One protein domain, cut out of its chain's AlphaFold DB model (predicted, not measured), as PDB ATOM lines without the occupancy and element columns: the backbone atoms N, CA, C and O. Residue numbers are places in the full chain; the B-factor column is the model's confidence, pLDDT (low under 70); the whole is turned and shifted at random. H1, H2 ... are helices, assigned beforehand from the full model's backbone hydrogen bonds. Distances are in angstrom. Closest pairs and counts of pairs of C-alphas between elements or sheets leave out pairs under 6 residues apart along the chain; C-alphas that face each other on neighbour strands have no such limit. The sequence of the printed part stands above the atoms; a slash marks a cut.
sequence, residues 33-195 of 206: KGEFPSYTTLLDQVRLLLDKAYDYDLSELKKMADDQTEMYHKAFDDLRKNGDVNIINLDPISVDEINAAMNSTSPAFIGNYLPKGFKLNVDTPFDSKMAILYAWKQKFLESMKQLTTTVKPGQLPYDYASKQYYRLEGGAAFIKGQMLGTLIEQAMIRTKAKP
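This is residues 33 to 195 of the 206 residues of an uncharacterized protein of viral metagenome (UniProt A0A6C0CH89). A long helical hairpin of H5 and H6 makes the longest axis, and H1, H2 and H3 pack on the half of H6 away from the hairpin's tip, with H3 crossing it. H4 lies near H5 between two long links, and residues 149 to 154 stick out at the tip. The printed part has 163 residues with six named helices, H1 to H6 in chain order, and no named strand; its class is all helix. It is only just compact, close to loose, with a radius of gyration of the C-alphas of 18.2 A, and elongated, spanning 59 by 34 by 32 A.

H1, residues 39 to 53, begins at C-alpha 39 (33.493, 28.892, -20.816) and is 21.6 A long. H2 is residues 58 to 63, H3 residues 68 to 82, 21.6 A long, and H4 residues 95 to 103. H5, residues 125 to 150, is 38.2 A long. H6, residues 156 to 190, is 51.1 A long and ends at C-alpha 190 (17.895, 24.557, -27.465).

H6 is the hub, touching four helices. Residues 42 to 46 of H1 touch it at a steep tilt of 50 degrees, the closest C-alphas, of Val 46 and Ile 184, being 5.9 A apart. H2 only just touches H6, with 3 pairs of C-alphas within 8 A, the closest Leu 61 and Ala 187 at 6.2 A. H3 is about perpendicular to H6, at 76 degrees; the closest C-alphas, of Ala 75 and Met 179, are 5.6 A apart. H5 and H6 form a hairpin, opposite ways at a shallow tilt of 21 degrees, with the C-alphas of Phe 140 and Ala 161 closest at 5.5 A. H4 is close to H5 but not clearly touching, and apart from H6. Every O i to N i+4 pair is within hydrogen-bond range in H1, H2, H4 and H6, with 10 of 11 in H3 and 21 of 22 in H5.

The C-alphas farthest apart, of Thr 150 and Lys 194, are 59.1 A apart. The printed part has no cut; the links H3 to H4 and H4 to H5 are long. Low confidence, pLDDT under 70, covers residues 33 to 35, 78 to 90, 102 to 111, 147 to 156 and 158.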
ATOM      1  N   LYS A  33      41.221  37.853 -21.075       44.38
ATOM      2  CA  LYS A  33      40.085  38.464 -21.797       44.38
ATOM      3  C   LYS A  33      40.213  38.575 -23.324       44.38
ATOM      4  O   LYS A  33      39.343  39.164 -23.953       44.38
ATOM      5  N   GLY A  34      41.236  37.991 -23.936       52.62
ATOM      6  CA  GLY A  34      41.361  37.932 -25.398       52.62
ATOM      7  C   GLY A  34      41.632  36.520 -25.898       52.62
ATOM      8  O   GLY A  34      40.862  35.984 -26.703       52.62
ATOM      9  N   GLU A  35      42.706  35.934 -25.371       60.88
ATOM     10  CA  GLU A  35      43.332  34.726 -25.913       60.88
ATOM     11  C   GLU A  35      42.904  33.445 -25.179       60.88
ATOM     12  O   GLU A  35      42.803  32.403 -25.818       60.88
ATOM     13  N   PHE A  36      42.568  33.514 -23.877       78.06
ATOM     14  CA  PHE A  36      42.216  32.335 -23.064       78.06
ATOM     15  C   PHE A  36      40.879  32.443 -22.303       78.06
ATOM     16  O   PHE A  36      40.848  32.206 -21.100       78.06
ATOM     17  N   PRO A  37      39.760  32.835 -22.938       82.00
ATOM     18  CA  PRO A  37      38.499  33.050 -22.221       82.00
ATOM     19  C   PRO A  37      38.017  31.793 -21.484       82.00
ATOM     20  O   PRO A  37      38.229  30.684 -21.965       82.00
ATOM     21  N   SER A  38      37.317  31.975 -20.358       85.44
ATOM     22  CA  SER A  38      36.572  30.892 -19.706       85.44
ATOM     23  C   SER A  38      35.307  30.534 -20.490       85.44
ATOM     24  O   SER A  38      34.789  31.348 -21.263       85.44
ATOM     25  N   TYR A  39      34.750  29.356 -20.231       86.88
ATOM     26  CA  TYR A  39      33.493  28.892 -20.816       86.88
ATOM     27  C   TYR A  39      32.341  29.864 -20.553       86.88
ATOM     28  O   TYR A  39      31.628  30.259 -21.472       86.88
ATOM     29  N   THR A  40      32.228  30.349 -19.317       87.19
ATOM     30  CA  THR A  40      31.234  31.361 -18.930       87.19
ATOM     31  C   THR A  40      31.358  32.654 -19.738       87.19
ATOM     32  O   THR A  40      30.348  33.258 -20.086       87.19
ATOM     33  N   THR A  41      32.583  33.057 -20.093       86.69
ATOM     34  CA  THR A  41      32.823  34.237 -20.937       86.69
ATOM     35  C   THR A  41      32.345  34.001 -22.370       86.69
ATOM     36  O   THR A  41      31.805  34.915 -22.990       86.69
ATOM     37  N   LEU A  42      32.524  32.792 -22.911       84.12
ATOM     38  CA  LEU A  42      32.010  32.450 -24.241       84.12
ATOM     39  C   LEU A  42      30.488  32.379 -24.260       84.12
ATOM     40  O   LEU A  42      29.871  32.912 -25.178       84.12
ATOM     41  N   LEU A  43      29.880  31.793 -23.231       87.19
ATOM     42  CA  LEU A  43      28.427  31.734 -23.123       87.19
ATOM     43  C   LEU A  43      27.809  33.138 -23.033       87.19
ATOM     44  O   LEU A  43      26.791  33.399 -23.669       87.19
ATOM     45  N   ASP A  44      28.453  34.065 -22.320       86.12
ATOM     46  CA  ASP A  44      28.019  35.467 -22.274       86.12
ATOM     47  C   ASP A  44      28.145  36.160 -23.645       86.12
ATOM     48  O   ASP A  44      27.256  36.906 -24.048       86.12
ATOM     49  N   GLN A  45      29.183  35.850 -24.433       83.50
ATOM     50  CA  GLN A  45      29.280  36.330 -25.820       83.50
ATOM     51  C   GLN A  45      28.134  35.804 -26.695       83.50
ATOM     52  O   GLN A  45      27.558  36.574 -27.467       83.50
ATOM     53  N   VAL A  46      27.769  34.525 -26.560       83.31
ATOM     54  CA  VAL A  46      26.609  33.948 -27.264       83.31
ATOM     55  C   VAL A  46      25.316  34.620 -26.824       83.31
ATOM     56  O   VAL A  46      24.507  35.004 -27.668       83.31
ATOM     57  N   ARG A  47      25.142  34.838 -25.520       86.62
ATOM     58  CA  ARG A  47      23.996  35.569 -24.982       86.62
ATOM     59  C   ARG A  47      23.874  36.957 -25.604       86.62
ATOM     60  O   ARG A  47      22.800  37.300 -26.074       86.62
ATOM     61  N   LEU A  48      24.958  37.733 -25.652       82.38
ATOM     62  CA  LEU A  48      24.952  39.075 -26.246       82.38
ATOM     63  C   LEU A  48      24.595  39.054 -27.741       82.38
ATOM     64  O   LEU A  48      23.900  39.953 -28.222       82.38
ATOM     65  N   LEU A  49      25.047  38.035 -28.482       80.00
ATOM     66  CA  LEU A  49      24.671  37.835 -29.885       80.00
ATOM     67  C   LEU A  49      23.172  37.546 -30.031       80.00
ATOM     68  O   LEU A  49      22.513  38.152 -30.880       80.00
ATOM     69  N   LEU A  50      22.632  36.662 -29.189       78.44
ATOM     70  CA  LEU A  50      21.209  36.334 -29.181       78.44
ATOM     71  C   LEU A  50      20.355  37.525 -28.740       78.44
ATOM     72  O   LEU A  50      19.440  37.898 -29.462       78.44
ATOM     73  N   ASP A  51      20.704  38.200 -27.644       82.44
ATOM     74  CA  ASP A  51      20.010  39.393 -27.137       82.44
ATOM     75  C   ASP A  51      19.857  40.470 -28.220       82.44
ATOM     76  O   ASP A  51      18.816  41.129 -28.316       82.44
ATOM     77  N   LYS A  52      20.876  40.631 -29.071       79.62
ATOM     78  CA  LYS A  52      20.876  41.629 -30.142       79.62
ATOM     79  C   LYS A  52      19.941  41.281 -31.303       79.62
ATOM     80  O   LYS A  52      19.328  42.189 -31.856       79.62
ATOM     81  N   ALA A  53      19.869  40.015 -31.705       79.69
ATOM     82  CA  ALA A  53      19.294  39.636 -33.001       79.69
ATOM     83  C   ALA A  53      18.135  38.632 -32.926       79.69
ATOM     84  O   ALA A  53      17.451  38.438 -33.929       79.69
ATOM     85  N   TYR A  54      17.890  38.016 -31.770       81.69
ATOM     86  CA  TYR A  54      16.965  36.899 -31.630       81.69
ATOM     87  C   TYR A  54      16.058  37.034 -30.404       81.69
ATOM     88  O   TYR A  54      16.468  37.518 -29.351       81.69
ATOM     89  N   ASP A  55      14.822  36.569 -30.545       88.50
ATOM     90  CA  ASP A  55      13.944  36.210 -29.436       88.50
ATOM     91  C   ASP A  55      14.202  34.743 -29.080       88.50
ATOM     92  O   ASP A  55      14.208  33.881 -29.961       88.50
ATOM     93  N   TYR A  56      14.454  34.451 -27.804       87.62
ATOM     94  CA  TYR A  56      14.910  33.130 -27.367       87.62
ATOM     95  C   TYR A  56      14.525  32.827 -25.912       87.62
ATOM     96  O   TYR A  56      14.258  33.733 -25.119       87.62
ATOM     97  N   ASP A  57      14.516  31.543 -25.545       89.31
ATOM     98  CA  ASP A  57      14.305  31.109 -24.161       89.31
ATOM     99  C   ASP A  57      15.585  31.255 -23.316       89.31
ATOM    100  O   ASP A  57      16.507  30.435 -23.375       89.31
ATOM    101  N   LEU A  58      15.637  32.303 -22.489       87.69
ATOM    102  CA  LEU A  58      16.761  32.566 -21.587       87.69
ATOM    103  C   LEU A  58      16.968  31.460 -20.537       87.69
ATOM    104  O   LEU A  58      18.086  31.292 -20.045       87.69
ATOM    105  N   SER A  59      15.922  30.725 -20.154       88.56
ATOM    106  CA  SER A  59      16.046  29.660 -19.155       88.56
ATOM    107  C   SER A  59      16.843  28.474 -19.695       88.56
ATOM    108  O   SER A  59      17.703  27.950 -18.989       88.56
ATOM    109  N   GLU A  60      16.647  28.130 -20.969       90.38
ATOM    110  CA  GLU A  60      17.421  27.095 -21.657       90.38
ATOM    111  C   GLU A  60      18.875  27.528 -21.873       90.38
ATOM    112  O   GLU A  60      19.792  26.740 -21.649       90.38
ATOM    113  N   LEU A  61      19.115  28.804 -22.199       85.25
ATOM    114  CA  LEU A  61      20.481  29.321 -22.322       85.25
ATOM    115  C   LEU A  61      21.249  29.238 -20.993       85.25
ATOM    116  O   LEU A  61      22.444  28.955 -20.983       85.25
ATOM    117  N   LYS A  62      20.571  29.460 -19.860       86.62
ATOM    118  CA  LYS A  62      21.189  29.332 -18.532       86.62
ATOM    119  C   LYS A  62      21.577  27.892 -18.207       86.62
ATOM    120  O   LYS A  62      22.635  27.701 -17.622       86.62
ATOM    121  N   LYS A  63      20.771  26.903 -18.608       89.00
ATOM    122  CA  LYS A  63      21.091  25.479 -18.401       89.00
ATOM    123  C   LYS A  63      22.373  25.068 -19.126       89.00
ATOM    124  O   LYS A  63      23.146  24.284 -18.598       89.00
ATOM    125  N   MET A  64      22.664  25.681 -20.275       86.62
ATOM    126  CA  MET A  64      23.911  25.428 -21.005       86.62
ATOM    127  C   MET A  64      25.178  25.835 -20.232       86.62
ATOM    128  O   MET A  64      26.271  25.423 -20.616       86.62
ATOM    129  N   ALA A  65      25.070  26.631 -19.160       84.19
ATOM    130  CA  ALA A  65      26.206  26.931 -18.288       84.19
ATOM    131  C   ALA A  65      26.734  25.680 -17.567       84.19
ATOM    132  O   ALA A  65      27.936  25.598 -17.320       84.19
ATOM    133  N   ASP A  66      25.853  24.717 -17.287       86.75
ATOM    134  CA  ASP A  66      26.181  23.491 -16.556       86.75
ATOM    135  C   ASP A  66      26.706  22.379 -17.492       86.75
ATOM    136  O   ASP A  66      27.380  21.452 -17.047       86.75
ATOM    137  N   ASP A  67      26.493  22.507 -18.805       88.00
ATOM    138  CA  ASP A  67      26.807  21.474 -19.807       88.00
ATOM    139  C   ASP A  67      28.208  21.615 -20.431       88.00
ATOM    140  O   ASP A  67      28.468  21.125 -21.533       88.00
ATOM    141  N   GLN A  68      29.136  22.295 -19.751       88.00
ATOM    142  CA  GLN A  68      30.470  22.605 -20.284       88.00
ATOM    143  C   GLN A  68      31.202  21.373 -20.830       88.00
ATOM    144  O   GLN A  68      31.817  21.448 -21.895       88.00
ATOM    145  N   THR A  69      31.139  20.245 -20.118       88.50
ATOM    146  CA  THR A  69      31.771  18.987 -20.539       88.50
ATOM    147  C   THR A  69      31.165  18.452 -21.831       88.50
ATOM    148  O   THR A  69      31.904  18.152 -22.769       88.50
ATOM    149  N   GLU A  70      29.835  18.386 -21.920       89.31
ATOM    150  CA  GLU A  70      29.136  17.931 -23.130       89.31
ATOM    151  C   GLU A  70      29.479  18.836 -24.321       89.31
ATOM    152  O   GLU A  70      29.877  18.346 -25.380       89.31
ATOM    153  N   MET A  71      29.386  20.157 -24.136       89.31
ATOM    154  CA  MET A  71      29.670  21.135 -25.191       89.31
ATOM    155  C   MET A  71      31.125  21.066 -25.656       89.31
ATOM    156  O   MET A  71      31.397  21.169 -26.852       89.31
ATOM    157  N   TYR A  72      32.056  20.850 -24.727       87.75
ATOM    158  CA  TYR A  72      33.466  20.667 -25.040       87.75
ATOM    159  C   TYR A  72      33.701  19.438 -25.906       87.75
ATOM    160  O   TYR A  72      34.288  19.566 -26.977       87.75
ATOM    161  N   HIS A  73      33.209  18.268 -25.504       87.12
ATOM    162  CA  HIS A  73      33.380  17.064 -26.316       87.12
ATOM    163  C   HIS A  73      32.707  17.199 -27.678       87.12
ATOM    164  O   HIS A  73      33.336  16.901 -28.688       87.12
ATOM    165  N   LYS A  74      31.495  17.759 -27.732       87.31
ATOM    166  CA  LYS A  74      30.784  17.994 -28.991       87.31
ATOM    167  C   LYS A  74      31.584  18.867 -29.962       87.31
ATOM    168  O   LYS A  74      31.747  18.489 -31.119       87.31
ATOM    169  N   ALA A  75      32.147  19.976 -29.479       84.19
ATOM    170  CA  ALA A  75      32.936  20.893 -30.303       84.19
ATOM    171  C   ALA A  75      34.152  20.222 -30.968       84.19
ATOM    172  O   ALA A  75      34.550  20.607 -32.066       84.19
ATOM    173  N   PHE A  76      34.741  19.212 -30.323       81.12
ATOM    174  CA  PHE A  76      35.939  18.530 -30.818       81.12
ATOM    175  C   PHE A  76      35.657  17.186 -31.502       81.12
ATOM    176  O   PHE A  76      36.391  16.807 -32.416       81.12
ATOM    177  N   ASP A  77      34.579  16.493 -31.144       78.00
ATOM    178  CA  ASP A  77      34.146  15.269 -31.822       78.00
ATOM    179  C   ASP A  77      33.717  15.555 -33.266       78.00
ATOM    180  O   ASP A  77      34.032  14.776 -34.171       78.00
ATOM    181  N   ASP A  78      33.051  16.687 -33.502       66.81
ATOM    182  CA  ASP A  78      32.652  17.113 -34.848       66.81
ATOM    183  C   ASP A  78      33.868  17.477 -35.713       66.81
ATOM    184  O   ASP A  78      33.893  17.178 -36.909       66.81
ATOM    185  N   LEU A  79      34.926  18.027 -35.113       67.88
ATOM    186  CA  LEU A  79      36.204  18.261 -35.794       67.88
ATOM    187  C   LEU A  79      36.913  16.961 -36.157       67.88
ATOM    188  O   LEU A  79      37.403  16.825 -37.276       67.88
ATOM    189  N   ARG A  80      36.942  15.990 -35.237       68.19
ATOM    190  CA  ARG A  80      37.607  14.699 -35.456       68.19
ATOM    191  C   ARG A  80      36.924  13.868 -36.540       68.19
ATOM    192  O   ARG A  80      37.581  13.092 -37.226       68.19
ATOM    193  N   LYS A  81      35.606  14.013 -36.687       68.06
ATOM    194  CA  LYS A  81      34.817  13.319 -37.716       68.06
ATOM    195  C   LYS A  81      34.929  13.971 -39.094       68.06
ATOM    196  O   LYS A  81      34.855  13.257 -40.089       68.06
ATOM    197  N   ASN A  82      35.101  15.293 -39.150       60.88
ATOM    198  CA  ASN A  82      35.010  16.066 -40.393       60.88
ATOM    199  C   ASN A  82      36.353  16.639 -40.890       60.88
ATOM    200  O   ASN A  82      36.375  17.272 -41.945       60.88
ATOM    201  N   GLY A  83      37.461  16.458 -40.162       55.75
ATOM    202  CA  GLY A  83      38.733  17.126 -40.446       55.75
ATOM    203  C   GLY A  83      39.961  16.215 -40.438       55.75
ATOM    204  O   GLY A  83      40.239  15.523 -39.464       55.75
ATOM    205  N   ASP A  84      40.760  16.325 -41.501       49.84
ATOM    206  CA  ASP A  84      42.120  15.785 -41.646       49.84
ATOM    207  C   ASP A  84      43.135  16.683 -40.901       49.84
ATOM    208  O   ASP A  84      44.062  17.267 -41.471       49.84
ATOM    209  N   VAL A  85      42.885  16.930 -39.611       52.91
ATOM    210  CA  VAL A  85      43.610  17.940 -38.832       52.91
ATOM    211  C   VAL A  85      44.603  17.255 -37.897       52.91
ATOM    212  O   VAL A  85      44.320  16.988 -36.734       52.91
ATOM    213  N   ASN A  86      45.817  17.025 -38.407       48.44
ATOM    214  CA  ASN A  86      47.005  16.657 -37.628       48.44
ATOM    215  C   ASN A  86      47.471  17.823 -36.726       48.44
ATOM    216  O   ASN A  86      48.558  18.382 -36.892       48.44
ATOM    217  N   ILE A  87      46.652  18.225 -35.752       53.56
ATOM    218  CA  ILE A  87      47.054  19.164 -34.701       53.56
ATOM    219  C   ILE A  87      46.892  18.455 -33.360       53.56
ATOM    220  O   ILE A  87      45.877  18.575 -32.685       53.56
ATOM    221  N   ILE A  88      47.968  17.776 -32.967       52.41
ATOM    222  CA  ILE A  88      48.139  16.904 -31.785       52.41
ATOM    223  C   ILE A  88      47.788  17.585 -30.432       52.41
ATOM    224  O   ILE A  88      47.805  16.956 -29.388       52.41
ATOM    225  N   ASN A  89      47.422  18.872 -30.423       59.69
ATOM    226  CA  ASN A  89      47.075  19.626 -29.211       59.69
ATOM    227  C   ASN A  89      45.618  20.132 -29.189       59.69
ATOM    228  O   ASN A  89      45.236  20.882 -28.285       59.69
ATOM    229  N   LEU A  90      44.796  19.783 -30.183       64.56
ATOM    230  CA  LEU A  90      43.394  20.212 -30.250       64.56
ATOM    231  C   LEU A  90      42.417  19.181 -29.697       64.56
ATOM    232  O   LEU A  90      41.301  19.570 -29.376       64.56
ATOM    233  N   ASP A  91      42.856  17.951 -29.460       71.44
ATOM    234  CA  ASP A  91      41.996  16.884 -28.957       71.44
ATOM    235  C   ASP A  91      41.348  17.209 -27.599       71.44
ATOM    236  O   ASP A  91      41.890  18.002 -26.812       71.44
ATOM    237  N   PRO A  92      40.169  16.630 -27.306       74.50
ATOM    238  CA  PRO A  92      39.555  16.732 -25.995       74.50
ATOM    239  C   PRO A  92      40.556  16.375 -24.899       74.50
ATOM    240  O   PRO A  92      41.285  15.398 -25.028       74.50
ATOM    241  N   ILE A  93      40.586  17.160 -23.822       79.12
ATOM    242  CA  ILE A  93      41.482  16.872 -22.715       79.12
ATOM    243  C   ILE A  93      40.930  15.682 -21.931       79.12
ATOM    244  O   ILE A  93      39.754  15.655 -21.564       79.12
ATOM    245  N   SER A  94      41.776  14.690 -21.697       81.06
ATOM    246  CA  SER A  94      41.460  13.503 -20.914       81.06
ATOM    247  C   SER A  94      41.725  13.716 -19.421       81.06
ATOM    248  O   SER A  94      42.492  14.588 -19.003       81.06
ATOM    249  N   VAL A  95      41.101  12.871 -18.597       78.31
ATOM    250  CA  VAL A  95      41.335  12.834 -17.144       78.31
ATOM    251  C   VAL A  95      42.810  12.562 -16.836       78.31
ATOM    252  O   VAL A  95      43.385  13.207 -15.960       78.31
ATOM    253  N   ASP A  96      43.437  11.660 -17.590       78.81
ATOM    254  CA  ASP A  96      44.846  11.314 -17.421       78.81
ATOM    255  C   ASP A  96      45.765  12.485 -17.766       78.81
ATOM    256  O   ASP A  96      46.742  12.715 -17.057       78.81
ATOM    257  N   GLU A  97      45.436  13.284 -18.782       77.25
ATOM    258  CA  GLU A  97      46.186  14.499 -19.115       77.25
ATOM    259  C   GLU A  97      46.047  15.578 -18.040       77.25
ATOM    260  O   GLU A  97      47.039  16.223 -17.694       77.25
ATOM    261  N   ILE A  98      44.852  15.753 -17.466       76.69
ATOM    262  CA  ILE A  98      44.644  16.664 -16.331       76.69
ATOM    263  C   ILE A  98      45.461  16.188 -15.125       76.69
ATOM    264  O   ILE A  98      46.196  16.974 -14.522       76.69
ATOM    265  N   ASN A  99      45.403  14.896 -14.809       74.31
ATOM    266  CA  ASN A  99      46.165  14.305 -13.711       74.31
ATOM    267  C   ASN A  99      47.675  14.385 -13.946       74.31
ATOM    268  O   ASN A  99      48.413  14.709 -13.019       74.31
ATOM    269  N   ALA A 100      48.148  14.151 -15.169       73.75
ATOM    270  CA  ALA A 100      49.552  14.287 -15.533       73.75
ATOM    271  C   ALA A 100      50.017  15.746 -15.437       73.75
ATOM    272  O   ALA A 100      51.091  16.012 -14.898       73.75
ATOM    273  N   ALA A 101      49.195  16.704 -15.878       72.31
ATOM    274  CA  ALA A 101      49.473  18.134 -15.746       72.31
ATOM    275  C   ALA A 101      49.534  18.594 -14.277       72.31
ATOM    276  O   ALA A 101      50.289  19.516 -13.957       72.31
ATOM    277  N   MET A 102      48.770  17.951 -13.387       66.69
ATOM    278  CA  MET A 102      48.796  18.208 -11.941       66.69
ATOM    279  C   MET A 102      49.948  17.498 -11.210       66.69
ATOM    280  O   MET A 102      50.500  18.073 -10.274       66.69
ATOM    281  N   ASN A 103      50.311  16.276 -11.622       65.38
ATOM    282  CA  ASN A 103      51.170  15.364 -10.852       65.38
ATOM    283  C   ASN A 103      52.528  15.049 -11.501       65.38
ATOM    284  O   ASN A 103      53.241  14.177 -11.002       65.38
ATOM    285  N   SER A 104      52.906  15.694 -12.611       57.44
ATOM    286  CA  SER A 104      54.180  15.396 -13.279       57.44
ATOM    287  C   SER A 104      55.347  15.502 -12.287       57.44
ATOM    288  O   SER A 104      55.576  16.565 -11.713       57.44
ATOM    289  N   THR A 105      56.116  14.424 -12.123       50.41
ATOM    290  CA  THR A 105      57.266  14.286 -11.203       50.41
ATOM    291  C   THR A 105      58.465  15.186 -11.541       50.41
ATOM    292  O   THR A 105      59.516  15.085 -10.913       50.41
ATOM    293  N   SER A 106      58.321  16.098 -12.509       44.12
ATOM    294  CA  SER A 106      59.299  17.143 -12.802       44.12
ATOM    295  C   SER A 106      58.897  18.451 -12.089       44.12
ATOM    296  O   SER A 106      57.755  18.885 -12.252       44.12
ATOM    297  N   PRO A 107      59.777  19.128 -11.323       42.97
ATOM    298  CA  PRO A 107      59.359  20.065 -10.268       42.97
ATOM    299  C   PRO A 107      58.859  21.457 -10.721       42.97
ATOM    300  O   PRO A 107      59.008  22.417  -9.968       42.97
ATOM    301  N   ALA A 108      58.297  21.639 -11.926       50.97
ATOM    302  CA  ALA A 108      58.070  22.999 -12.450       50.97
ATOM    303  C   ALA A 108      56.807  23.298 -13.279       50.97
ATOM    304  O   ALA A 108      56.544  24.469 -13.538       50.97
ATOM    305  N   PHE A 109      56.064  22.336 -13.814       64.00
ATOM    306  CA  PHE A 109      55.774  22.551 -15.234       64.00
ATOM    307  C   PHE A 109      54.554  23.403 -15.634       64.00
ATOM    308  O   PHE A 109      54.672  24.173 -16.584       64.00
ATOM    309  N   ILE A 110      53.412  23.318 -14.946       65.50
ATOM    310  CA  ILE A 110      52.191  24.065 -15.334       65.50
ATOM    311  C   ILE A 110      51.607  24.813 -14.132       65.50
ATOM    312  O   ILE A 110      51.339  26.007 -14.230       65.50
ATOM    313  N   GLY A 111      51.501  24.157 -12.970       67.12
ATOM    314  CA  GLY A 111      50.907  24.737 -11.758       67.12
ATOM    315  C   GLY A 111      51.537  26.052 -11.284       67.12
ATOM    316  O   GLY A 111      50.820  26.942 -10.838       67.12
ATOM    317  N   ASN A 112      52.853  26.221 -11.452       73.94
ATOM    318  CA  ASN A 112      53.557  27.461 -11.088       73.94
ATOM    319  C   ASN A 112      53.164  28.656 -11.966       73.94
ATOM    320  O   ASN A 112      53.248  29.802 -11.530       73.94
ATOM    321  N   TYR A 113      52.736  28.377 -13.195       77.62
ATOM    322  CA  TYR A 113      52.309  29.370 -14.171       77.62
ATOM    323  C   TYR A 113      50.786  29.533 -14.202       77.62
ATOM    324  O   TYR A 113      50.276  30.417 -14.893       77.62
ATOM    325  N   LEU A 114      50.049  28.703 -13.455       75.00
ATOM    326  CA  LEU A 114      48.613  28.854 -13.289       75.00
ATOM    327  C   LEU A 114      48.294  30.024 -12.348       75.00
ATOM    328  O   LEU A 114      49.044  30.320 -11.412       75.00
ATOM    329  N   PRO A 115      47.146  30.692 -12.547       70.12
ATOM    330  CA  PRO A 115      46.670  31.696 -11.610       70.12
ATOM    331  C   PRO A 115      46.546  31.137 -10.184       70.12
ATOM    332  O   PRO A 115      46.094  30.012  -9.965       70.12
ATOM    333  N   LYS A 116      46.912  31.945  -9.183       70.19
ATOM    334  CA  LYS A 116      46.906  31.529  -7.771       70.19
ATOM    335  C   LYS A 116      45.518  31.097  -7.304       70.19
ATOM    336  O   LYS A 116      44.652  31.947  -7.126       70.19
ATOM    337  N   GLY A 117      45.349  29.811  -7.001       70.19
ATOM    338  CA  GLY A 117      44.076  29.243  -6.547       70.19
ATOM    339  C   GLY A 117      43.237  28.616  -7.662       70.19
ATOM    340  O   GLY A 117      42.179  28.070  -7.360       70.19
ATOM    341  N   PHE A 118      43.706  28.644  -8.916       74.12
ATOM    342  CA  PHE A 118      43.119  27.838  -9.980       74.12
ATOM    343  C   PHE A 118      43.410  26.359  -9.720       74.12
ATOM    344  O   PHE A 118      44.538  25.993  -9.383       74.12
ATOM    345  N   LYS A 119      42.403  25.510  -9.902       74.56
ATOM    346  CA  LYS A 119      42.552  24.056  -9.883       74.56
ATOM    347  C   LYS A 119      41.975  23.517 -11.179       74.56
ATOM    348  O   LYS A 119      40.873  23.901 -11.553       74.56
ATOM    349  N   LEU A 120      42.735  22.658 -11.850       79.94
ATOM    350  CA  LEU A 120      42.236  21.937 -13.015       79.94
ATOM    351  C   LEU A 120      41.120  20.990 -12.555       79.94
ATOM    352  O   LEU A 120      41.257  20.342 -11.516       79.94
ATOM    353  N   ASN A 121      40.025  20.943 -13.310       82.00
ATOM    354  CA  ASN A 121      38.900  20.051 -13.056       82.00
ATOM    355  C   ASN A 121      38.446  19.390 -14.365       82.00
ATOM    356  O   ASN A 121      38.329  20.042 -15.407       82.00
ATOM    357  N   VAL A 122      38.201  18.085 -14.281       80.31
ATOM    358  CA  VAL A 122      37.655  17.250 -15.353       80.31
ATOM    359  C   VAL A 122      36.222  17.645 -15.710       80.31
ATOM    360  O   VAL A 122      35.853  17.513 -16.870       80.31
ATOM    361  N   ASP A 123      35.458  18.204 -14.763       83.31
ATOM    362  CA  ASP A 123      34.094  18.700 -15.013       83.31
ATOM    363  C   ASP A 123      34.075  20.038 -15.770       83.31
ATOM    364  O   ASP A 123      33.037  20.468 -16.259       83.31
ATOM    365  N   THR A 124      35.224  20.715 -15.862       85.50
ATOM    366  CA  THR A 124      35.375  21.982 -16.589       85.50
ATOM    367  C   THR A 124      36.494  21.863 -17.631       85.50
ATOM    368  O   THR A 124      37.506  22.571 -17.552       85.50
ATOM    369  N   PRO A 125      36.383  20.932 -18.597       87.00
ATOM    370  CA  PRO A 125      37.505  20.538 -19.450       87.00
ATOM    371  C   PRO A 125      37.977  21.673 -20.366       87.00
ATOM    372  O   PRO A 125      39.180  21.833 -20.579       87.00
ATOM    373  N   PHE A 126      37.060  22.522 -20.844       87.12
ATOM    374  CA  PHE A 126      37.418  23.713 -21.615       87.12
ATOM    375  C   PHE A 126      38.275  24.685 -20.793       87.12
ATOM    376  O   PHE A 126      39.357  25.070 -21.234       87.12
ATOM    377  N   ASP A 127      37.836  25.034 -19.579       86.25
ATOM    378  CA  ASP A 127      38.578  25.960 -18.714       86.25
ATOM    379  C   ASP A 127      39.934  25.381 -18.323       86.25
ATOM    380  O   ASP A 127      40.942  26.089 -18.339       86.25
ATOM    381  N   SER A 128      39.984  24.077 -18.044       85.69
ATOM    382  CA  SER A 128      41.227  23.367 -17.759       85.69
ATOM    383  C   SER A 128      42.202  23.428 -18.936       85.69
ATOM    384  O   SER A 128      43.385  23.712 -18.742       85.69
ATOM    385  N   LYS A 129      41.720  23.246 -20.172       84.88
ATOM    386  CA  LYS A 129      42.559  23.350 -21.372       84.88
ATOM    387  C   LYS A 129      43.059  24.773 -21.615       84.88
ATOM    388  O   LYS A 129      44.253  24.955 -21.860       84.88
ATOM    389  N   MET A 130      42.199  25.786 -21.492       85.75
ATOM    390  CA  MET A 130      42.618  27.188 -21.635       85.75
ATOM    391  C   MET A 130      43.627  27.586 -20.551       85.75
ATOM    392  O   MET A 130      44.609  28.272 -20.843       85.75
ATOM    393  N   ALA A 131      43.457  27.087 -19.326       83.38
ATOM    394  CA  ALA A 131      44.392  27.305 -18.230       83.38
ATOM    395  C   ALA A 131      45.757  26.641 -18.471       83.38
ATOM    396  O   ALA A 131      46.793  27.268 -18.241       83.38
ATOM    397  N   ILE A 132      45.775  25.408 -18.987       82.25
ATOM    398  CA  ILE A 132      47.009  24.722 -19.391       82.25
ATOM    399  C   ILE A 132      47.730  25.535 -20.467       82.25
ATOM    400  O   ILE A 132      48.908  25.856 -20.297       82.25
ATOM    401  N   LEU A 133      47.040  25.927 -21.542       82.81
ATOM    402  CA  LEU A 133      47.654  26.704 -22.621       82.81
ATOM    403  C   LEU A 133      48.184  28.061 -22.133       82.81
ATOM    404  O   LEU A 133      49.282  28.465 -22.520       82.81
ATOM    405  N   TYR A 134      47.460  28.726 -21.231       84.44
ATOM    406  CA  TYR A 134      47.928  29.947 -20.579       84.44
ATOM    407  C   TYR A 134      49.224  29.716 -19.791       84.44
ATOM    408  O   TYR A 134      50.182  30.475 -19.941       84.44
ATOM    409  N   ALA A 135      49.286  28.665 -18.975       82.62
ATOM    410  CA  ALA A 135      50.476  28.345 -18.191       82.62
ATOM    411  C   ALA A 135      51.692  28.060 -19.089       82.62
ATOM    412  O   ALA A 135      52.783  28.591 -18.861       82.62
ATOM    413  N   TRP A 136      51.492  27.308 -20.174       82.06
ATOM    414  CA  TRP A 136      52.517  27.095 -21.194       82.06
ATOM    415  C   TRP A 136      52.971  28.395 -21.846       82.06
ATOM    416  O   TRP A 136      54.173  28.617 -22.015       82.06
ATOM    417  N   LYS A 137      52.028  29.284 -22.163       83.12
ATOM    418  CA  LYS A 137      52.346  30.598 -22.703       83.12
ATOM    419  C   LYS A 137      53.232  31.400 -21.755       83.12
ATOM    420  O   LYS A 137      54.243  31.947 -22.193       83.12
ATOM    421  N   GLN A 138      52.874  31.467 -20.472       83.12
ATOM    422  CA  GLN A 138      53.656  32.206 -19.476       83.12
ATOM    423  C   GLN A 138      55.074  31.655 -19.362       83.12
ATOM    424  O   GLN A 138      56.032  32.425 -19.390       83.12
ATOM    425  N   LYS A 139      55.225  30.330 -19.357       82.12
ATOM    426  CA  LYS A 139      56.535  29.679 -19.354       82.12
ATOM    427  C   LYS A 139      57.404  30.095 -20.548       82.12
ATOM    428  O   LYS A 139      58.576  30.439 -20.370       82.12
ATOM    429  N   PHE A 140      56.863  30.074 -21.770       79.75
ATOM    430  CA  PHE A 140      57.623  30.492 -22.956       79.75
ATOM    431  C   PHE A 140      57.899  31.997 -22.965       79.75
ATOM    432  O   PHE A 140      58.985  32.413 -23.367       79.75
ATOM    433  N   LEU A 141      56.974  32.812 -22.458       81.00
ATOM    434  CA  LEU A 141      57.166  34.250 -22.308       81.00
ATOM    435  C   LEU A 141      58.278  34.587 -21.303       81.00
ATOM    436  O   LEU A 141      59.110  35.450 -21.576       81.00
ATOM    437  N   GLU A 142      58.329  33.905 -20.160       80.75
ATOM    438  CA  GLU A 142      59.414  34.054 -19.184       80.75
ATOM    439  C   GLU A 142      60.754  33.583 -19.744       80.75
ATOM    440  O   GLU A 142      61.755  34.283 -19.593       80.75
ATOM    441  N   SER A 143      60.758  32.463 -20.473       77.00
ATOM    442  CA  SER A 143      61.951  31.974 -21.173       77.00
ATOM    443  C   SER A 143      62.465  33.020 -22.168       77.00
ATOM    444  O   SER A 143      63.650  33.345 -22.168       77.00
ATOM    445  N   MET A 144      61.575  33.629 -22.963       74.75
ATOM    446  CA  MET A 144      61.933  34.725 -23.871       74.75
ATOM    447  C   MET A 144      62.521  35.927 -23.121       74.75
ATOM    448  O   MET A 144      63.556  36.440 -23.541       74.75
ATOM    449  N   LYS A 145      61.919  36.353 -22.001       76.06
ATOM    450  CA  LYS A 145      62.420  37.480 -21.188       76.06
ATOM    451  C   LYS A 145      63.823  37.217 -20.641       76.06
ATOM    452  O   LYS A 145      64.703  38.064 -20.796       76.06
ATOM    453  N   GLN A 146      64.046  36.045 -20.047       72.69
ATOM    454  CA  GLN A 146      65.358  35.664 -19.517       72.69
ATOM    455  C   GLN A 146      66.417  35.645 -20.624       72.69
ATOM    456  O   GLN A 146      67.495  36.210 -20.455       72.69
ATOM    457  N   LEU A 147      66.084  35.096 -21.795       67.25
ATOM    458  CA  LEU A 147      66.991  35.054 -22.943       67.25
ATOM    459  C   LEU A 147      67.283  36.452 -23.512       67.25
ATOM    460  O   LEU A 147      68.417  36.725 -23.894       67.25
ATOM    461  N   THR A 148      66.320  37.379 -23.509       62.34
ATOM    462  CA  THR A 148      66.566  38.766 -23.959       62.34
ATOM    463  C   THR A 148      67.480  39.568 -23.034       62.34
ATOM    464  O   THR A 148      68.098  40.527 -23.487       62.34
ATOM    465  N   THR A 149      67.605  39.187 -21.758       62.94
ATOM    466  CA  THR A 149      68.514  39.866 -20.814       62.94
ATOM    467  C   THR A 149      69.975  39.423 -20.930       62.94
ATOM    468  O   THR A 149      70.858  40.118 -20.434       62.94
ATOM    469  N   THR A 150      70.249  38.298 -21.595       57.59
ATOM    470  CA  THR A 150      71.588  37.681 -21.651       57.59
ATOM    471  C   THR A 150      72.074  37.334 -23.061       57.59
ATOM    472  O   THR A 150      73.229  36.939 -23.207       57.59
ATOM    473  N   VAL A 151      71.259  37.498 -24.115       51.28
ATOM    474  CA  VAL A 151      71.569  36.951 -25.447       51.28
ATOM    475  C   VAL A 151      71.315  37.943 -26.595       51.28
ATOM    476  O   VAL A 151      70.300  38.632 -26.633       51.28
ATOM    477  N   LYS A 152      72.243  37.998 -27.567       51.44
ATOM    478  CA  LYS A 152      72.121  38.796 -28.805       51.44
ATOM    479  C   LYS A 152      70.991  38.256 -29.712       51.44
ATOM    480  O   LYS A 152      70.801  37.039 -29.761       51.44
ATOM    481  N   PRO A 153      70.292  39.114 -30.482       47.88
ATOM    482  CA  PRO A 153      69.291  38.681 -31.463       47.88
ATOM    483  C   PRO A 153      69.860  37.617 -32.421       47.88
ATOM    484  O   PRO A 153      70.943  37.811 -32.968       47.88
ATOM    485  N   GLY A 154      69.147  36.500 -32.616       51.75
ATOM    486  CA  GLY A 154      69.525  35.439 -33.567       51.75
ATOM    487  C   GLY A 154      70.141  34.161 -32.978       51.75
ATOM    488  O   GLY A 154      70.482  33.261 -33.742       51.75
ATOM    489  N   GLN A 155      70.267  34.019 -31.653       52.94
ATOM    490  CA  GLN A 155      70.630  32.724 -31.061       52.94
ATOM    491  C   GLN A 155      69.403  31.799 -30.930       52.94
ATOM    492  O   GLN A 155      68.342  32.208 -30.450       52.94
ATOM    493  N   LEU A 156      69.584  30.529 -31.321       52.78
ATOM    494  CA  LEU A 156      68.585  29.449 -31.399       52.78
ATOM    495  C   LEU A 156      67.527  29.340 -30.268       52.78
ATOM    496  O   LEU A 156      66.396  28.971 -30.595       52.78
ATOM    497  N   PRO A 157      67.791  29.625 -28.972       70.81
ATOM    498  CA  PRO A 157      66.769  29.435 -27.935       70.81
ATOM    499  C   PRO A 157      65.619  30.461 -27.958       70.81
ATOM    500  O   PRO A 157      64.513  30.126 -27.534       70.81
ATOM    501  N   TYR A 158      65.824  31.681 -28.478       69.31
ATOM    502  CA  TYR A 158      64.756  32.695 -28.527       69.31
ATOM    503  C   TYR A 158      63.743  32.418 -29.648       69.31
ATOM    504  O   TYR A 158      62.539  32.483 -29.416       69.31
ATOM    505  N   ASP A 159      64.226  32.060 -30.843       73.69
ATOM    506  CA  ASP A 159      63.377  31.747 -32.004       73.69
ATOM    507  C   ASP A 159      62.484  30.521 -31.751       73.69
ATOM    508  O   ASP A 159      61.313  30.495 -32.123       73.69
ATOM    509  N   TYR A 160      62.996  29.513 -31.041       79.62
ATOM    510  CA  TYR A 160      62.166  28.386 -30.621       79.62
ATOM    511  C   TYR A 160      61.065  28.820 -29.643       79.62
ATOM    512  O   TYR A 160      59.898  28.476 -29.838       79.62
ATOM    513  N   ALA A 161      61.412  29.591 -28.606       74.81
ATOM    514  CA  ALA A 161      60.445  30.042 -27.607       74.81
ATOM    515  C   ALA A 161      59.359  30.946 -28.217       74.81
ATOM    516  O   ALA A 161      58.182  30.787 -27.888       74.81
ATOM    517  N   SER A 162      59.723  31.828 -29.152       75.31
ATOM    518  CA  SER A 162      58.767  32.681 -29.865       75.31
ATOM    519  C   SER A 162      57.853  31.873 -30.791       75.31
ATOM    520  O   SER A 162      56.638  32.073 -30.777       75.31
ATOM    521  N   LYS A 163      58.390  30.893 -31.531       80.00
ATOM    522  CA  LYS A 163      57.583  29.979 -32.359       80.00
ATOM    523  C   LYS A 163      56.568  29.199 -31.529       80.00
ATOM    524  O   LYS A 163      55.408  29.107 -31.926       80.00
ATOM    525  N   GLN A 164      56.974  28.660 -30.377       79.94
ATOM    526  CA  GLN A 164      56.038  27.956 -29.495       79.94
ATOM    527  C   GLN A 164      54.990  28.905 -28.905       79.94
ATOM    528  O   GLN A 164      53.816  28.546 -28.875       79.94
ATOM    529  N   TYR A 165      55.377  30.125 -28.517       81.75
ATOM    530  CA  TYR A 165      54.437  31.152 -28.058       81.75
ATOM    531  C   TYR A 165      53.330  31.406 -29.093       81.75
ATOM    532  O   TYR A 165      52.152  31.239 -28.784       81.75
ATOM    533  N   TYR A 166      53.690  31.719 -30.342       78.44
ATOM    534  CA  TYR A 166      52.698  31.997 -31.387       78.44
ATOM    535  C   TYR A 166      51.883  30.766 -31.790       78.44
ATOM    536  O   TYR A 166      50.704  30.892 -32.121       78.44
ATOM    537  N   ARG A 167      52.468  29.563 -31.722       80.25
ATOM    538  CA  ARG A 167      51.723  28.315 -31.938       80.25
ATOM    539  C   ARG A 167      50.638  28.115 -30.877       80.25
ATOM    540  O   ARG A 167      49.543  27.672 -31.219       80.25
ATOM    541  N   LEU A 168      50.927  28.439 -29.616       80.19
ATOM    542  CA  LEU A 168      49.947  28.364 -28.528       80.19
ATOM    543  C   LEU A 168      48.836  29.404 -28.699       80.19
ATOM    544  O   LEU A 168      47.673  29.054 -28.530       80.19
ATOM    545  N   GLU A 169      49.173  30.632 -29.101       78.44
ATOM    546  CA  GLU A 169      48.183  31.677 -29.411       78.44
ATOM    547  C   GLU A 169      47.237  31.254 -30.544       78.44
ATOM    548  O   GLU A 169      46.014  31.324 -30.411       78.44
ATOM    549  N   GLY A 170      47.791  30.733 -31.644       75.00
ATOM    550  CA  GLY A 170      46.992  30.225 -32.761       75.00
ATOM    551  C   GLY A 170      46.095  29.050 -32.358       75.00
ATOM    552  O   GLY A 170      44.918  29.016 -32.715       75.00
ATOM    553  N   GLY A 171      46.624  28.112 -31.566       76.88
ATOM    554  CA  GLY A 171      45.850  26.986 -31.040       76.88
ATOM    555  C   GLY A 171      44.711  27.426 -30.117       76.88
ATOM    556  O   GLY A 171      43.595  26.925 -30.237       76.88
ATOM    557  N   ALA A 172      44.963  28.398 -29.240       81.06
ATOM    558  CA  ALA A 172      43.960  28.948 -28.330       81.06
ATOM    559  C   ALA A 172      42.831  29.668 -29.080       81.06
ATOM    560  O   ALA A 172      41.653  29.438 -28.797       81.06
ATOM    561  N   ALA A 173      43.179  30.479 -30.085       79.25
ATOM    562  CA  ALA A 173      42.206  31.143 -30.947       79.25
ATOM    563  C   ALA A 173      41.331  30.134 -31.708       79.25
ATOM    564  O   ALA A 173      40.117  30.325 -31.804       79.25
ATOM    565  N   PHE A 174      41.926  29.039 -32.191       79.19
ATOM    566  CA  PHE A 174      41.184  27.969 -32.851       79.19
ATOM    567  C   PHE A 174      40.207  27.276 -31.891       79.19
ATOM    568  O   PHE A 174      39.018  27.200 -32.190       79.19
ATOM    569  N   ILE A 175      40.674  26.843 -30.713       82.88
ATOM    570  CA  ILE A 175      39.837  26.211 -29.671       82.88
ATOM    571  C   ILE A 175      38.662  27.111 -29.288       82.88
ATOM    572  O   ILE A 175      37.519  26.657 -29.224       82.88
ATOM    573  N   LYS A 176      38.937  28.401 -29.081       83.06
ATOM    574  CA  LYS A 176      37.923  29.417 -28.801       83.06
ATOM    575  C   LYS A 176      36.886  29.506 -29.921       83.06
ATOM    576  O   LYS A 176      35.695  29.520 -29.632       83.06
ATOM    577  N   GLY A 177      37.329  29.594 -31.177       79.62
ATOM    578  CA  GLY A 177      36.439  29.715 -32.333       79.62
ATOM    579  C   GLY A 177      35.525  28.503 -32.501       79.62
ATOM    580  O   GLY A 177      34.333  28.669 -32.740       79.62
ATOM    581  N   GLN A 178      36.068  27.303 -32.301       82.69
ATOM    582  CA  GLN A 178      35.315  26.049 -32.379       82.69
ATOM    583  C   GLN A 178      34.260  25.959 -31.282       82.69
ATOM    584  O   GLN A 178      33.079  25.794 -31.576       82.69
ATOM    585  N   MET A 179      34.661  26.193 -30.030       86.12
ATOM    586  CA  MET A 179      33.727  26.225 -28.907       86.12
ATOM    587  C   MET A 179      32.627  27.273 -29.111       86.12
ATOM    588  O   MET A 179      31.455  26.993 -28.876       86.12
ATOM    589  N   LEU A 180      32.975  28.478 -29.576       83.81
ATOM    590  CA  LEU A 180      31.992  29.530 -29.826       83.81
ATOM    591  C   LEU A 180      30.998  29.133 -30.927       83.81
ATOM    592  O   LEU A 180      29.802  29.355 -30.761       83.81
ATOM    593  N   GLY A 181      31.471  28.522 -32.018       80.62
ATOM    594  CA  GLY A 181      30.612  28.011 -33.088       80.62
ATOM    595  C   GLY A 181      29.604  26.984 -32.573       80.62
ATOM    596  O   GLY A 181      28.399  27.157 -32.764       80.62
ATOM    597  N   THR A 182      30.083  25.979 -31.835       87.06
ATOM    598  CA  THR A 182      29.229  24.954 -31.219       87.06
ATOM    599  C   THR A 182      28.232  25.561 -30.235       87.06
ATOM    600  O   THR A 182      27.052  25.220 -30.272       87.06
ATOM    601  N   LEU A 183      28.662  26.494 -29.380       87.56
ATOM    602  CA  LEU A 183      27.771  27.146 -28.421       87.56
ATOM    603  C   LEU A 183      26.673  27.960 -29.103       87.56
ATOM    604  O   LEU A 183      25.529  27.897 -28.663       87.56
ATOM    605  N   ILE A 184      26.989  28.692 -30.175       84.88
ATOM    606  CA  ILE A 184      25.984  29.435 -30.947       84.88
ATOM    607  C   ILE A 184      24.964  28.465 -31.542       84.88
ATOM    608  O   ILE A 184      23.763  28.664 -31.371       84.88
ATOM    609  N   GLU A 185      25.424  27.405 -32.206       87.75
ATOM    610  CA  GLU A 185      24.539  26.415 -32.821       87.75
ATOM    611  C   GLU A 185      23.618  25.761 -31.782       87.75
ATOM    612  O   GLU A 185      22.397  25.718 -31.955       87.75
ATOM    613  N   GLN A 186      24.181  25.295 -30.665       90.56
ATOM    614  CA  GLN A 186      23.397  24.658 -29.608       90.56
ATOM    615  C   GLN A 186      22.449  25.635 -28.922       90.56
ATOM    616  O   GLN A 186      21.316  25.260 -28.619       90.56
ATOM    617  N   ALA A 187      22.864  26.886 -28.729       87.81
ATOM    618  CA  ALA A 187      21.995  27.907 -28.172       87.81
ATOM    619  C   ALA A 187      20.808  28.172 -29.102       87.81
ATOM    620  O   ALA A 187      19.671  28.173 -28.637       87.81
ATOM    621  N   MET A 188      21.032  28.292 -30.413       86.38
ATOM    622  CA  MET A 188      19.956  28.458 -31.396       86.38
ATOM    623  C   MET A 188      18.946  27.300 -31.345       86.38
ATOM    624  O   MET A 188      17.737  27.537 -31.309       86.38
ATOM    625  N   ILE A 189      19.434  26.056 -31.284       90.56
ATOM    626  CA  ILE A 189      18.594  24.848 -31.247       90.56
ATOM    627  C   ILE A 189      17.807  24.755 -29.934       90.56
ATOM    628  O   ILE A 189      16.580  24.626 -29.954       90.56
ATOM    629  N   ARG A 190      18.493  24.816 -28.786       91.38
ATOM    630  CA  ARG A 190      17.895  24.557 -27.465       91.38
ATOM    631  C   ARG A 190      16.930  25.661 -27.043       91.38
ATOM    632  O   ARG A 190      15.846  25.373 -26.547       91.38
ATOM    633  N   THR A 191      17.279  26.917 -27.313       88.75
ATOM    634  CA  THR A 191      16.438  28.073 -26.958       88.75
ATOM    635  C   THR A 191      15.335  28.359 -27.979       88.75
ATOM    636  O   THR A 191      14.513  29.250 -27.753       88.75
ATOM    637  N   LYS A 192      15.316  27.619 -29.102       91.38
ATOM    638  CA  LYS A 192      14.421  27.829 -30.253       91.38
ATOM    639  C   LYS A 192      14.457  29.278 -30.745       91.38
ATOM    640  O   LYS A 192      13.408  29.869 -31.015       91.38
ATOM    641  N   ALA A 193      15.663  29.838 -30.827       85.75
ATOM    642  CA  ALA A 193      15.886  31.236 -31.157       85.75
ATOM    643  C   ALA A 193      15.254  31.601 -32.508       85.75
ATOM    644  O   ALA A 193      15.448  30.913 -33.515       85.75
ATOM    645  N   LYS A 194      14.508  32.706 -32.539       88.69
ATOM    646  CA  LYS A 194      13.888  33.258 -33.750       88.69
ATOM    647  C   LYS A 194      14.444  34.646 -34.018       88.69
ATOM    648  O   LYS A 194      14.578  35.403 -33.062       88.69
ATOM    649  N   PRO A 195      14.770  35.001 -35.270       85.19
ATOM    650  CA  PRO A 195      15.207  36.352 -35.580       85.19
ATOM    651  C   PRO A 195      14.164  37.354 -35.093       85.19
ATOM    652  O   PRO A 195      12.969  37.174 -35.348       85.19
TER     653      PRO A 195